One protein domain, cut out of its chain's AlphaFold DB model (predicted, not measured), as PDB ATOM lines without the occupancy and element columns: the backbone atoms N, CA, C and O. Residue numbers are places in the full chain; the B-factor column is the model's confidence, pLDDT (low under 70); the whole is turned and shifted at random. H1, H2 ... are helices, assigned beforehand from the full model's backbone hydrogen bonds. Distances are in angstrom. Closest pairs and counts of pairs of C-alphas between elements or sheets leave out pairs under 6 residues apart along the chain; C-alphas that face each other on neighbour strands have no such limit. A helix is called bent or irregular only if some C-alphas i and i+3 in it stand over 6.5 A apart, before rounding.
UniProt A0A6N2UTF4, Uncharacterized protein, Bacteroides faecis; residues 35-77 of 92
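AT A GLANCE: This is residues 35 to 77 of the 92 residues of an uncharacterized protein of Bacteroides faecis (UniProt A0A6N2UTF4). Three helices make a small folded-back chain: the long helix H3 forms one side, H1 lies on the opposite side, and the short H2 bridges them, touching both, while H1 and H3 stay apart. The link of residues 44 to 52 loops out at one end of the model, and at the other end the turn into H3 sticks out with residues 58 to 63. The printed part has 43 residues, with three named helices in the order H1, H2, H3 and no named strand; its class is all helix. It is compact, with a radius of gyration of the C-alphas of 9.7 A, and it spans 24 by 23 by 14 A.

IN THESE COORDINATES: Start with the longest helix, H3, residues 62 to 74. Find C-alpha 62 at (85.839, 82.922, 106.297); from there the helix runs 18.7 A to C-alpha 74 at (102.872, 76.680, 111.014). Go back along the chain to H2, residues 53 to 56, which is 5.9 A from first to last C-alpha. Before it comes H1, residues 36 to 43, which begins with C-alpha 36 at (91.550, 84.699, 129.059) and is 9.6 A long. H1 is irregular, but only just: C-alphas 40 and 43 are 6.7 A apart.

HOW THE PARTS SIT: From H3, look first at H2, the one named helix that H3 touches. The two touch, with the C-alphas of Tyr 56 and Thr 64 the closest at 5.7 A, and H3 touches H2 with residues 64 to 68 alone. Their centres are 10.7 A apart. On to H1: H2 and H1 touch, the closest C-alphas being those of Thr 38 and Pro 53, 5.9 A apart, and their centres are 9.4 A apart. H1 and H3 are apart. In the backbones of H1 and H3, every O i to N i+4 pair is within hydrogen-bond range; H2 is too short for such a pair, and its 1 pair of O i and N i+3 is within range.

THE WHOLE: The two C-alphas farthest apart are those of Lys 47 and Asp 61, at 24.9 A, and the first and last printed C-alphas, of Asn 35 and Trp 77, are 22.6 A apart. Residues 58 to 63, of which 62 and 63 belong to H3, stand free. The link from H2 to H3 is tight, with 5 residues, and the link from H1 to H2 is short, with 9 residues. The printed part has no cut. Look in the B-factor column for the model's confidence: the mean pLDDT of the printed part is 85.9, and one residue, Trp 77, is under 70.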
ATOM      1  N   ASN A  35      93.670  87.931 126.110       78.94
ATOM      2  CA  ASN A  35      92.677  87.824 127.160       78.94
ATOM      3  C   ASN A  35      92.525  86.349 127.547       78.94
ATOM      4  O   ASN A  35      93.069  85.458 126.902       78.94
ATOM      5  N   ILE A  36      91.756  86.078 128.600       85.88
ATOM      6  CA  ILE A  36      91.550  84.699 129.059       85.88
ATOM      7  C   ILE A  36      90.963  83.791 127.965       85.88
ATOM      8  O   ILE A  36      91.222  82.595 127.957       85.88
ATOM      9  N   LEU A  37      90.201  84.348 127.019       86.19
ATOM     10  CA  LEU A  37      89.641  83.591 125.905       86.19
ATOM     11  C   LEU A  37      90.728  83.178 124.906       86.19
ATOM     12  O   LEU A  37      90.783  82.013 124.532       86.19
ATOM     13  N   THR A  38      91.590  84.102 124.478       87.44
ATOM     14  CA  THR A  38      92.659  83.805 123.514       87.44
ATOM     15  C   THR A  38      93.729  82.916 124.126       87.44
ATOM     16  O   THR A  38      94.261  82.049 123.439       87.44
ATOM     17  N   ASP A  39      93.996  83.075 125.421       86.38
ATOM     18  CA  ASP A  39      94.922  82.223 126.156       86.38
ATOM     19  C   ASP A  39      94.422  80.773 126.207       86.38
ATOM     20  O   ASP A  39      95.112  79.857 125.760       86.38
ATOM     21  N   LEU A  40      93.175  80.566 126.642       87.75
ATOM     22  CA  LEU A  40      92.594  79.229 126.774       87.75
ATOM     23  C   LEU A  40      92.340  78.526 125.438       87.75
ATOM     24  O   LEU A  40      92.360  77.303 125.397       87.75
ATOM     25  N   LEU A  41      92.046  79.269 124.369       88.75
ATOM     26  CA  LEU A  41      91.668  78.676 123.080       88.75
ATOM     27  C   LEU A  41      92.805  78.616 122.060       88.75
ATOM     28  O   LEU A  41      92.630  78.008 121.005       88.75
ATOM     29  N   LEU A  42      93.924  79.299 122.311       88.06
ATOM     30  CA  LEU A  42      95.007  79.401 121.341       88.06
ATOM     31  C   LEU A  42      96.378  79.413 122.013       88.06
ATOM     32  O   LEU A  42      97.136  78.460 121.858       88.06
ATOM     33  N   SER A  43      96.707  80.477 122.749       84.62
ATOM     34  CA  SER A  43      98.085  80.741 123.185       84.62
ATOM     35  C   SER A  43      98.626  79.702 124.179       84.62
ATOM     36  O   SER A  43      99.836  79.486 124.219       84.62
ATOM     37  N   SER A  44      97.762  79.024 124.944       85.62
ATOM     38  CA  SER A  44      98.166  77.944 125.860       85.62
ATOM     39  C   SER A  44      98.593  76.654 125.148       85.62
ATOM     40  O   SER A  44      99.466  75.943 125.651       85.62
ATOM     41  N   ASP A  45      98.039  76.383 123.964       83.12
ATOM     42  CA  ASP A  45      98.269  75.141 123.216       83.12
ATOM     43  C   ASP A  45      99.355  75.277 122.140       83.12
ATOM     44  O   ASP A  45      99.963  74.279 121.736       83.12
ATOM     45  N   ILE A  46      99.640  76.498 121.669       85.44
ATOM     46  CA  ILE A  46     100.631  76.735 120.612       85.44
ATOM     47  C   ILE A  46     101.930  77.327 121.153       85.44
ATOM     48  O   ILE A  46     101.957  78.266 121.943       85.44
ATOM     49  N   LYS A  47     103.060  76.777 120.698       79.94
ATOM     50  CA  LYS A  47     104.387  77.237 121.119       79.94
ATOM     51  C   LYS A  47     104.874  78.352 120.203       79.94
ATOM     52  O   LYS A  47     105.090  78.128 119.016       79.94
ATOM     53  N   GLY A  48     105.157  79.519 120.776       81.81
ATOM     54  CA  GLY A  48     105.808  80.626 120.077       81.81
ATOM     55  C   GLY A  48     105.076  81.951 120.238       81.81
ATOM     56  O   GLY A  48     104.154  82.080 121.033       81.81
ATOM     57  N   TYR A  49     105.530  82.958 119.492       83.75
ATOM     58  CA  TYR A  49     104.888  84.268 119.477       83.75
ATOM     59  C   TYR A  49     103.697  84.273 118.513       83.75
ATOM     60  O   TYR A  49     103.857  84.003 117.317       83.75
ATOM     61  N   VAL A  50     102.531  84.647 119.038       83.50
ATOM     62  CA  VAL A  50     101.285  84.809 118.288       83.50
ATOM     63  C   VAL A  50     100.996  86.299 118.157       83.50
ATOM     64  O   VAL A  50     100.770  86.997 119.142       83.50
ATOM     65  N   ALA A  51     101.013  86.810 116.929       81.75
ATOM     66  CA  ALA A  51     100.726  88.217 116.685       81.75
ATOM     67  C   ALA A  51      99.219  88.498 116.828       81.75
ATOM     68  O   ALA A  51      98.416  87.913 116.100       81.75
ATOM     69  N   ASN A  52      98.857  89.422 117.723       83.25
ATOM     70  CA  ASN A  52      97.485  89.868 118.017       83.25
ATOM     71  C   ASN A  52      96.461  88.714 118.107       83.25
ATOM     72  O   ASN A  52      95.620  88.584 117.215       83.25
ATOM     73  N   PRO A  53      96.494  87.881 119.160       85.19
ATOM     74  CA  PRO A  53      95.666  86.671 119.270       85.19
ATOM     75  C   PRO A  53      94.156  86.940 119.193       85.19
ATOM     76  O   PRO A  53      93.406  86.164 118.603       85.19
ATOM     77  N   MET A  54      93.709  88.093 119.698       84.12
ATOM     78  CA  MET A  54      92.305  88.513 119.650       84.12
ATOM     79  C   MET A  54      91.754  88.638 118.220       84.12
ATOM     80  O   MET A  54      90.568  88.395 118.005       84.12
ATOM     81  N   GLN A  55      92.600  88.933 117.224       86.31
ATOM     82  CA  GLN A  55      92.157  89.087 115.833       86.31
ATOM     83  C   GLN A  55      91.562  87.794 115.256       86.31
ATOM     84  O   GLN A  55      90.733  87.851 114.353       86.31
ATOM     85  N   TYR A  56      91.986  86.629 115.760       86.94
ATOM     86  CA  TYR A  56      91.503  85.328 115.292       86.94
ATOM     87  C   TYR A  56      90.104  84.990 115.831       86.94
ATOM     88  O   TYR A  56      89.467  84.072 115.321       86.94
ATOM     89  N   PHE A  57      89.614  85.748 116.819       86.62
ATOM     90  CA  PHE A  57      88.315  85.546 117.467       86.62
ATOM     91  C   PHE A  57      87.396  86.776 117.388       86.62
ATOM     92  O   PHE A  57      86.303  86.759 117.948       86.62
ATOM     93  N   GLU A  58      87.803  87.843 116.690       85.38
ATOM     94  CA  GLU A  58      87.002  89.067 116.557       85.38
ATOM     95  C   GLU A  58      85.715  88.823 115.747       85.38
ATOM     96  O   GLU A  58      84.660  89.380 116.057       85.38
ATOM     97  N   LYS A  59      85.799  88.004 114.686       86.00
ATOM     98  CA  LYS A  59      84.697  87.741 113.749       86.00
ATOM     99  C   LYS A  59      84.704  86.298 113.267       86.00
ATOM    100  O   LYS A  59      85.742  85.767 112.883       86.00
ATOM    101  N   ASP A  60      83.516  85.708 113.171       84.31
ATOM    102  CA  ASP A  60      83.317  84.369 112.606       84.31
ATOM    103  C   ASP A  60      83.172  84.408 111.069       84.31
ATOM    104  O   ASP A  60      82.215  83.902 110.474       84.31
ATOM    105  N   ASP A  61      84.121  85.062 110.395       92.50
ATOM    106  CA  ASP A  61      84.162  85.145 108.937       92.50
ATOM    107  C   ASP A  61      85.134  84.123 108.319       92.50
ATOM    108  O   ASP A  61      85.988  83.516 108.972       92.50
ATOM    109  N   ARG A  62      84.993  83.892 107.008       91.44
ATOM    110  CA  ARG A  62      85.839  82.922 106.297       91.44
ATOM    111  C   ARG A  62      87.314  83.332 106.310       91.44
ATOM    112  O   ARG A  62      88.175  82.462 106.376       91.44
ATOM    113  N   ALA A  63      87.606  84.627 106.221       91.19
ATOM    114  CA  ALA A  63      88.973  85.125 106.138       91.19
ATOM    115  C   ALA A  63      89.735  84.915 107.455       91.19
ATOM    116  O   ALA A  63      90.884  84.479 107.434       91.19
ATOM    117  N   THR A  64      89.088  85.172 108.587       90.25
ATOM    118  CA  THR A  64      89.640  84.997 109.933       90.25
ATOM    119  C   THR A  64      89.885  83.524 110.227       90.25
ATOM    120  O   THR A  64      90.987  83.174 110.644       90.25
ATOM    121  N   ARG A  65      88.939  82.640 109.877       89.69
ATOM    122  CA  ARG A  65      89.143  81.185 109.979       89.69
ATOM    123  C   ARG A  65      90.324  80.702 109.137       89.69
ATOM    124  O   ARG A  65      91.172  79.985 109.643       89.69
ATOM    125  N   MET A  66      90.454  81.174 107.894       91.69
ATOM    126  CA  MET A  66      91.606  80.817 107.053       91.69
ATOM    127  C   MET A  66      92.940  81.300 107.641       91.69
ATOM    128  O   MET A  66      93.945  80.604 107.528       91.69
ATOM    129  N   LYS A  67      92.976  82.482 108.269       90.12
ATOM    130  CA  LYS A  67      94.180  82.968 108.962       90.12
ATOM    131  C   LYS A  67      94.526  82.099 110.171       90.12
ATOM    132  O   LYS A  67      95.701  81.798 110.363       90.12
ATOM    133  N   LEU A  68      93.523  81.698 110.952       90.06
ATOM    134  CA  LEU A  68      93.705  80.786 112.079       90.06
ATOM    135  C   LEU A  68      94.223  79.422 111.599       90.06
ATOM    136  O   LEU A  68      95.200  78.922 112.143       90.06
ATOM    137  N   ASP A  69      93.664  78.874 110.520       89.88
ATOM    138  CA  ASP A  69      94.129  77.610 109.933       89.88
ATOM    139  C   ASP A  69      95.599  77.692 109.494       89.88
ATOM    140  O   ASP A  69      96.385  76.778 109.744       89.88
ATOM    141  N   LEU A  70      96.003  78.802 108.864       90.50
ATOM    142  CA  LEU A  70      97.398  79.035 108.477       90.50
ATOM    143  C   LEU A  70      98.327  79.117 109.690       90.50
ATOM    144  O   LEU A  70      99.422  78.555 109.655       90.50
ATOM    145  N   LEU A  71      97.893  79.774 110.767       89.81
ATOM    146  CA  LEU A  71      98.634  79.803 112.026       89.81
ATOM    147  C   LEU A  71      98.806  78.384 112.586       89.81
ATOM    148  O   LEU A  71      99.919  77.992 112.936       89.81
ATOM    149  N   MET A  72      97.734  77.589 112.596       88.31
ATOM    150  CA  MET A  72      97.759  76.210 113.086       88.31
ATOM    151  C   MET A  72      98.642  75.294 112.230       88.31
ATOM    152  O   MET A  72      99.308  74.417 112.773       88.31
ATOM    153  N   MET A  73      98.736  75.525 110.917       86.75
ATOM    154  CA  MET A  73      99.649  74.781 110.038       86.75
ATOM    155  C   MET A  73     101.133  75.064 110.314       86.75
ATOM    156  O   MET A  73     101.967  74.192 110.079       86.75
ATOM    157  N   VAL A  74     101.475  76.269 110.786       86.75
ATOM    158  CA  VAL A  74     102.872  76.680 111.014       86.75
ATOM    159  C   VAL A  74     103.299  76.476 112.467       86.75
ATOM    160  O   VAL A  74     104.359  75.911 112.718       86.75
ATOM    161  N   GLN A  75     102.493  76.946 113.420       82.94
ATOM    162  CA  GLN A  75     102.824  76.983 114.851       82.94
ATOM    163  C   GLN A  75     102.020  75.977 115.687       82.94
ATOM    164  O   GLN A  75     102.503  75.522 116.720       82.94
ATOM    165  N   GLY A  76     100.815  75.610 115.241       75.25
ATOM    166  CA  GLY A  76      99.948  74.635 115.916       75.25
ATOM    167  C   GLY A  76     100.208  73.177 115.528       75.25
ATOM    168  O   GLY A  76      99.499  72.280 115.984       75.25
ATOM    169  N   TRP A  77     101.208  72.907 114.683       69.75
ATOM    170  CA  TRP A  77     101.535  71.545 114.285       69.75
ATOM    171  C   TRP A  77     102.155  70.780 115.455       69.75
ATOM    172  O   TRP A  77     103.330  70.946 115.785       69.75
TER     173      TRP A  77